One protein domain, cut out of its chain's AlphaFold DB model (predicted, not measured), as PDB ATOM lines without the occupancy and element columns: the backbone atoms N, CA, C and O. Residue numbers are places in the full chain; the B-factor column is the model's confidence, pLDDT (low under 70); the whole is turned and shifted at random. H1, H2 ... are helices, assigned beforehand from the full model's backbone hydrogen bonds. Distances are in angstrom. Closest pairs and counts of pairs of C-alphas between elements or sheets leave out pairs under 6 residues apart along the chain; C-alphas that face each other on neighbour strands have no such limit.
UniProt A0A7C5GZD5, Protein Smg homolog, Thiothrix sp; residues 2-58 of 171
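This is residues 2 to 58 of the 171 residues of the protein "Protein Smg homolog" of Thiothrix sp (UniProt A0A7C5GZD5). Two helices, H2 and H3, make an open V-shaped hairpin, and a third, H1, is set crosswise to both near the corner of the V. The far part of the long helix H3 and the tail after it, residues 51 to 58, stick out from this body. The printed part has 57 residues with three named helices, H1, H2 and H3 in chain order, and no named strand; the class is all helix. The whole is compact, with a radius of gyration of the C-alphas of 11.2 A, yet elongated, spanning 35 by 22 by 19 A.

The longest helix, H3, residues 39 to 55, touches H2, residues 25 to 35, with residues 39 to 42 alone. Their closest C-alphas, of Leu 33 and His 39, are 6.7 A apart. They form a helical hairpin with a tight link, at a steep tilt of 44 degrees, opposite ways. H3 also touches H1, residues 5 to 15, with residues 41 to 45 alone, about perpendicular at 74 degrees; the closest C-alphas, of Met 5 and Asp 41, are 4.5 A apart. H1 and H2 are close but not clearly touching, about perpendicular at 83 degrees, with the closest C-alphas, of Val 8 and Leu 32, 7.5 A apart. In H1, H2 and H3 every O i to N i+4 pair is within hydrogen-bond range.

H3 measures 24.7 A from first to last C-alpha, from C-alpha 39 at (12.889, -29.396, 30.821) to C-alpha 55 at (30.018, -13.935, 39.690). H2 measures 15.3 A. H1 measures 15.5 A and begins with C-alpha 5 at (17.228, -21.327, 27.213).

The farthest C-alphas, of Asn 34 and Thr 58, are 35.6 A apart. The printed part has no cut, and the link from H1 to H2 is short. Mean pLDDT of the printed part is 70.4; residues 15 to 25 and 52 to 58 are among those under 70.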
ATOM      1  N   LYS A   2      11.793 -23.540  18.264       47.47
ATOM      2  CA  LYS A   2      12.466 -24.266  19.343       47.47
ATOM      3  C   LYS A   2      12.666 -23.229  20.432       47.47
ATOM      4  O   LYS A   2      13.394 -22.276  20.192       47.47
ATOM      5  N   GLU A   3      11.927 -23.362  21.519       56.12
ATOM      6  CA  GLU A   3      12.155 -22.531  22.694       56.12
ATOM      7  C   GLU A   3      13.574 -22.815  23.174       56.12
ATOM      8  O   GLU A   3      13.945 -23.974  23.348       56.12
ATOM      9  N   ASN A   4      14.388 -21.771  23.256       76.50
ATOM     10  CA  ASN A   4      15.772 -21.857  23.690       76.50
ATOM     11  C   ASN A   4      15.858 -21.409  25.154       76.50
ATOM     12  O   ASN A   4      14.987 -20.704  25.657       76.50
ATOM     13  N   MET A   5      16.937 -21.766  25.845       78.31
ATOM     14  CA  MET A   5      17.228 -21.327  27.213       78.31
ATOM     15  C   MET A   5      17.036 -19.809  27.416       78.31
ATOM     16  O   MET A   5      16.590 -19.378  28.475       78.31
ATOM     17  N   LEU A   6      17.325 -18.987  26.402       69.94
ATOM     18  CA  LEU A   6      17.087 -17.540  26.450       69.94
ATOM     19  C   LEU A   6      15.605 -17.162  26.527       69.94
ATOM     20  O   LEU A   6      15.283 -16.206  27.221       69.94
ATOM     21  N   ASP A   7      14.715 -17.907  25.871       78.50
ATOM     22  CA  ASP A   7      13.268 -17.676  25.961       78.50
ATOM     23  C   ASP A   7      12.769 -17.976  27.382       78.50
ATOM     24  O   ASP A   7      11.932 -17.249  27.914       78.50
ATOM     25  N   VAL A   8      13.347 -18.993  28.034       79.06
ATOM     26  CA  VAL A   8      13.094 -19.300  29.451       79.06
ATOM     27  C   VAL A   8      13.551 -18.145  30.344       79.06
ATOM     28  O   VAL A   8      12.805 -17.711  31.219       79.06
ATOM     29  N   LEU A   9      14.766 -17.628  30.124       75.12
ATOM     30  CA  LEU A   9      15.315 -16.504  30.890       75.12
ATOM     31  C   LEU A   9      14.500 -15.220  30.690       75.12
ATOM     32  O   LEU A   9      14.226 -14.509  31.654       75.12
ATOM     33  N   PHE A  10      14.075 -14.951  29.458       75.12
ATOM     34  CA  PHE A  10      13.216 -13.822  29.122       75.12
ATOM     35  C   PHE A  10      11.861 -13.925  29.829       75.12
ATOM     36  O   PHE A  10      11.435 -12.993  30.506       75.12
ATOM     37  N   TYR A  11      11.225 -15.094  29.755       75.25
ATOM     38  CA  TYR A  11       9.938 -15.341  30.395       75.25
ATOM     39  C   TYR A  11      10.004 -15.248  31.923       75.25
ATOM     40  O   TYR A  11       9.075 -14.727  32.545       75.25
ATOM     41  N   LEU A  12      11.091 -15.731  32.532       74.06
ATOM     42  CA  LEU A  12      11.356 -15.550  33.959       74.06
ATOM     43  C   LEU A  12      11.440 -14.069  34.316       74.06
ATOM     44  O   LEU A  12      10.813 -13.633  35.272       74.06
ATOM     45  N   PHE A  13      12.171 -13.285  33.533       65.38
ATOM     46  CA  PHE A  13      12.338 -11.867  33.811       65.38
ATOM     47  C   PHE A  13      11.028 -11.074  33.690       65.38
ATOM     48  O   PHE A  13      10.745 -10.219  34.526       65.38
ATOM     49  N   GLU A  14      10.204 -11.374  32.684       70.50
ATOM     50  CA  GLU A  14       8.921 -10.690  32.486       70.50
ATOM     51  C   GLU A  14       7.877 -11.032  33.555       70.50
ATOM     52  O   GLU A  14       7.056 -10.185  33.902       70.50
ATOM     53  N   ASN A  15       7.885 -12.267  34.064       65.94
ATOM     54  CA  ASN A  15       6.804 -12.778  34.913       65.94
ATOM     55  C   ASN A  15       7.193 -12.977  36.383       65.94
ATOM     56  O   ASN A  15       6.320 -13.272  37.200       65.94
ATOM     57  N   TYR A  16       8.474 -12.841  36.730       64.38
ATOM     58  CA  TYR A  16       9.002 -13.173  38.057       64.38
ATOM     59  C   TYR A  16       9.718 -11.994  38.737       64.38
ATOM     60  O   TYR A  16      10.544 -12.196  39.619       64.38
ATOM     61  N   SER A  17       9.387 -10.754  38.366       52.41
ATOM     62  CA  SER A  17      10.033  -9.521  38.851       52.41
ATOM     63  C   SER A  17       9.815  -9.184  40.338       52.41
ATOM     64  O   SER A  17      10.285  -8.144  40.782       52.41
ATOM     65  N   ASP A  18       9.075 -10.002  41.092       48.56
ATOM     66  CA  ASP A  18       8.581  -9.662  42.442       48.56
ATOM     67  C   ASP A  18       8.802 -10.778  43.485       48.56
ATOM     68  O   ASP A  18       8.405 -10.634  44.641       48.56
ATOM     69  N   GLN A  19       9.398 -11.919  43.107       47.56
ATOM     70  CA  GLN A  19       9.621 -13.037  44.031       47.56
ATOM     71  C   GLN A  19      11.073 -13.503  44.012       47.56
ATOM     72  O   GLN A  19      11.624 -13.806  42.957       47.56
ATOM     73  N   ASN A  20      11.670 -13.602  45.202       49.28
ATOM     74  CA  ASN A  20      13.025 -14.110  45.392       49.28
ATOM     75  C   ASN A  20      13.168 -15.501  44.741       49.28
ATOM     76  O   ASN A  20      12.516 -16.455  45.180       49.28
ATOM     77  N   PRO A  21      14.020 -15.662  43.711       51.00
ATOM     78  CA  PRO A  21      14.148 -16.917  42.966       51.00
ATOM     79  C   PRO A  21      14.770 -18.052  43.796       51.00
ATOM     80  O   PRO A  21      14.750 -19.210  43.378       51.00
ATOM     81  N   SER A  22      15.329 -17.737  44.967       50.81
ATOM     82  CA  SER A  22      16.069 -18.669  45.817       50.81
ATOM     83  C   SER A  22      15.190 -19.594  46.668       50.81
ATOM     84  O   SER A  22      15.672 -20.653  47.073       50.81
ATOM     85  N   GLU A  23      13.919 -19.260  46.929       53.34
ATOM     86  CA  GLU A  23      13.135 -19.979  47.949       53.34
ATOM     87  C   GLU A  23      12.347 -21.200  47.432       53.34
ATOM     88  O   GLU A  23      12.108 -22.127  48.209       53.34
ATOM     89  N   ASP A  24      12.009 -21.291  46.137       66.19
ATOM     90  CA  ASP A  24      11.299 -22.465  45.594       66.19
ATOM     91  C   ASP A  24      11.709 -22.851  44.161       66.19
ATOM     92  O   ASP A  24      10.953 -22.736  43.193       66.19
ATOM     93  N   ARG A  25      12.922 -23.405  44.027       69.19
ATOM     94  CA  ARG A  25      13.442 -23.924  42.746       69.19
ATOM     95  C   ARG A  25      12.513 -24.955  42.091       69.19
ATOM     96  O   ARG A  25      12.416 -25.009  40.868       69.19
ATOM     97  N   LYS A  26      11.821 -25.786  42.882       71.81
ATOM     98  CA  LYS A  26      10.904 -26.816  42.359       71.81
ATOM     99  C   LYS A  26       9.585 -26.209  41.885       71.81
ATOM    100  O   LYS A  26       9.067 -26.634  40.851       71.81
ATOM    101  N   GLY A  27       9.055 -25.228  42.610       73.12
ATOM    102  CA  GLY A  27       7.902 -24.437  42.187       73.12
ATOM    103  C   GLY A  27       8.173 -23.703  40.879       73.12
ATOM    104  O   GLY A  27       7.375 -23.806  39.947       73.12
ATOM    105  N   LEU A  28       9.347 -23.079  40.761       74.88
ATOM    106  CA  LEU A  28       9.775 -22.371  39.555       74.88
ATOM    107  C   LEU A  28       9.907 -23.302  38.342       74.88
ATOM    108  O   LEU A  28       9.395 -22.998  37.265       74.88
ATOM    109  N   GLN A  29      10.520 -24.477  38.517       79.31
ATOM    110  CA  GLN A  29      10.602 -25.489  37.456       79.31
ATOM    111  C   GLN A  29       9.219 -25.941  36.980       79.31
ATOM    112  O   GLN A  29       8.967 -25.990  35.778       79.31
ATOM    113  N   ASN A  30       8.305 -26.246  37.905       78.00
ATOM    114  CA  ASN A  30       6.947 -26.662  37.552       78.00
ATOM    115  C   ASN A  30       6.162 -25.543  36.858       78.00
ATOM    116  O   ASN A  30       5.403 -25.811  35.929       78.00
ATOM    117  N   TYR A  31       6.353 -24.294  37.278       79.44
ATOM    118  CA  TYR A  31       5.756 -23.130  36.635       79.44
ATOM    119  C   TYR A  31       6.218 -22.983  35.177       79.44
ATOM    120  O   TYR A  31       5.383 -22.836  34.285       79.44
ATOM    121  N   LEU A  32       7.519 -23.125  34.916       81.88
ATOM    122  CA  LEU A  32       8.076 -23.061  33.562       81.88
ATOM    123  C   LEU A  32       7.647 -24.245  32.684       81.88
ATOM    124  O   LEU A  32       7.329 -24.055  31.512       81.88
ATOM    125  N   LEU A  33       7.556 -25.453  33.250       84.00
ATOM    126  CA  LEU A  33       7.010 -26.615  32.541       84.00
ATOM    127  C   LEU A  33       5.543 -26.392  32.141       84.00
ATOM    128  O   LEU A  33       5.142 -26.742  31.033       84.00
ATOM    129  N   ASN A  34       4.746 -25.774  33.019       82.31
ATOM    130  CA  ASN A  34       3.351 -25.430  32.730       82.31
ATOM    131  C   ASN A  34       3.214 -24.304  31.692       82.31
ATOM    132  O   ASN A  34       2.200 -24.249  30.998       82.31
ATOM    133  N   ALA A  35       4.218 -23.431  31.570       81.50
ATOM    134  CA  ALA A  35       4.280 -22.388  30.546       81.50
ATOM    135  C   ALA A  35       4.635 -22.930  29.145       81.50
ATOM    136  O   ALA A  35       4.456 -22.217  28.161       81.50
ATOM    137  N   GLY A  36       5.066 -24.194  29.042       83.88
ATOM    138  CA  GLY A  36       5.356 -24.872  27.773       83.88
ATOM    139  C   GLY A  36       6.838 -25.152  27.518       83.88
ATOM    140  O   GLY A  36       7.145 -25.881  26.574       83.88
ATOM    141  N   PHE A  37       7.731 -24.668  28.389       84.25
ATOM    142  CA  PHE A  37       9.173 -24.809  28.213       84.25
ATOM    143  C   PHE A  37       9.662 -26.246  28.374       84.25
ATOM    144  O   PHE A  37       9.189 -27.025  29.207       84.25
ATOM    145  N   HIS A  38      10.679 -26.596  27.590       85.62
ATOM    146  CA  HIS A  38      11.311 -27.904  27.669       85.62
ATOM    147  C   HIS A  38      12.192 -28.004  28.916       85.62
ATOM    148  O   HIS A  38      12.973 -27.110  29.232       85.62
ATOM    149  N   HIS A  39      12.137 -29.157  29.587       83.50
ATOM    150  CA  HIS A  39      12.889 -29.396  30.821       83.50
ATOM    151  C   HIS A  39      14.401 -29.137  30.683       83.50
ATOM    152  O   HIS A  39      15.015 -28.605  31.599       83.50
ATOM    153  N   GLN A  40      15.001 -29.463  29.533       82.19
ATOM    154  CA  GLN A  40      16.433 -29.242  29.303       82.19
ATOM    155  C   GLN A  40      16.799 -27.755  29.250       82.19
ATOM    156  O   GLN A  40      17.831 -27.369  29.790       82.19
ATOM    157  N   ASP A  41      15.955 -26.929  28.636       80.00
ATOM    158  CA  ASP A  41      16.182 -25.488  28.526       80.00
ATOM    159  C   ASP A  41      15.935 -24.788  29.868       80.00
ATOM    160  O   ASP A  41      16.678 -23.878  30.228       80.00
ATOM    161  N   ILE A  42      14.977 -25.293  30.659       83.12
ATOM    162  CA  ILE A  42      14.743 -24.865  32.046       83.12
ATOM    163  C   ILE A  42      15.968 -25.137  32.925       83.12
ATOM    164  O   ILE A  42      16.447 -24.236  33.608       83.12
ATOM    165  N   GLU A  43      16.497 -26.362  32.907       81.38
ATOM    166  CA  GLU A  43      17.675 -26.729  33.707       81.38
ATOM    167  C   GLU A  43      18.902 -25.895  33.323       81.38
ATOM    168  O   GLU A  43      19.632 -25.422  34.193       81.38
ATOM    169  N   ARG A  44      19.111 -25.655  32.022       78.31
ATOM    170  CA  ARG A  44      20.206 -24.806  31.540       78.31
ATOM    171  C   ARG A  44      20.043 -23.351  31.988       78.31
ATOM    172  O   ARG A  44      21.018 -22.761  32.445       78.31
ATOM    173  N   ALA A  45      18.828 -22.803  31.924       78.69
ATOM    174  CA  ALA A  45      18.531 -21.435  32.350       78.69
ATOM    175  C   ALA A  45      18.767 -21.244  33.853       78.69
ATOM    176  O   ALA A  45      19.414 -20.284  34.267       78.69
ATOM    177  N   LEU A  46      18.297 -22.189  34.673       77.38
ATOM    178  CA  LEU A  46      18.497 -22.154  36.123       77.38
ATOM    179  C   LEU A  46      19.975 -22.306  36.499       77.38
ATOM    180  O   LEU A  46      20.474 -21.533  37.310       77.38
ATOM    181  N   ALA A  47      20.698 -23.236  35.867       79.06
ATOM    182  CA  ALA A  47      22.137 -23.393  36.086       79.06
ATOM    183  C   ALA A  47      22.922 -22.132  35.689       79.06
ATOM    184  O   ALA A  47      23.925 -21.783  36.312       79.06
ATOM    185  N   TRP A  48      22.471 -21.433  34.652       81.19
ATOM    186  CA  TRP A  48      23.055 -20.165  34.243       81.19
ATOM    187  C   TRP A  48      22.783 -19.043  35.265       81.19
ATOM    188  O   TRP A  48      23.711 -18.311  35.607       81.19
ATOM    189  N   LEU A  49      21.573 -18.963  35.838       70.88
ATOM    190  CA  LEU A  49      21.252 -18.027  36.930       70.88
ATOM    191  C   LEU A  49      22.069 -18.300  38.204       70.88
ATOM    192  O   LEU A  49      22.539 -17.361  38.843       70.88
ATOM    193  N   GLU A  50      22.286 -19.570  38.555       73.62
ATOM    194  CA  GLU A  50      23.144 -19.952  39.686       73.62
ATOM    195  C   GLU A  50      24.587 -19.447  39.467       73.62
ATOM    196  O   GLU A  50      25.154 -18.774  40.330       73.62
ATOM    197  N   ARG A  51      25.153 -19.656  38.269       71.38
ATOM    198  CA  ARG A  51      26.494 -19.154  37.902       71.38
ATOM    199  C   ARG A  51      26.581 -17.630  37.897       71.38
ATOM    200  O   ARG A  51      27.620 -17.067  38.237       71.38
ATOM    201  N   LEU A  52      25.516 -16.949  37.483       68.06
ATOM    202  CA  LEU A  52      25.442 -15.493  37.519       68.06
ATOM    203  C   LEU A  52      25.575 -14.970  38.955       68.06
ATOM    204  O   LEU A  52      26.412 -14.097  39.201       68.06
ATOM    205  N   ALA A  53      24.804 -15.528  39.893       65.44
ATOM    206  CA  ALA A  53      24.825 -15.124  41.297       65.44
ATOM    207  C   ALA A  53      26.224 -15.284  41.925       65.44
ATOM    208  O   ALA A  53      26.675 -14.426  42.683       65.44
ATOM    209  N   GLU A  54      26.970 -16.324  41.542       66.25
ATOM    210  CA  GLU A  54      28.349 -16.547  42.002       66.25
ATOM    211  C   GLU A  54      29.333 -15.470  41.503       66.25
ATOM    212  O   GLU A  54      30.254 -15.068  42.222       66.25
ATOM    213  N   THR A  55      29.137 -14.957  40.283       58.75
ATOM    214  CA  THR A  55      30.018 -13.935  39.690       58.75
ATOM    215  C   THR A  55      29.809 -12.527  40.254       58.75
ATOM    216  O   THR A  55      30.690 -11.675  40.111       58.75
ATOM    217  N   ALA A  56      28.694 -12.249  40.937       55.53
ATOM    218  CA  ALA A  56      28.418 -10.933  41.521       55.53
ATOM    219  C   ALA A  56      29.398 -10.551  42.657       55.53
ATOM    220  O   ALA A  56      29.670  -9.366  42.867       55.53
ATOM    221  N   THR A  57      29.991 -11.547  43.326       50.41
ATOM    222  CA  THR A  57      30.765 -11.398  44.575       50.41
ATOM    223  C   THR A  57      32.233 -10.988  44.369       50.41
ATOM    224  O   THR A  57      32.886 -10.510  45.296       50.41
ATOM    225  N   THR A  58      32.792 -11.127  43.164       46.75
ATOM    226  CA  THR A  58      34.216 -10.843  42.893       46.75
ATOM    227  C   THR A  58      34.392  -9.539  42.118       46.75
ATOM    228  O   THR A  58      34.421  -9.504  40.892       46.75
TER     229      THR A  58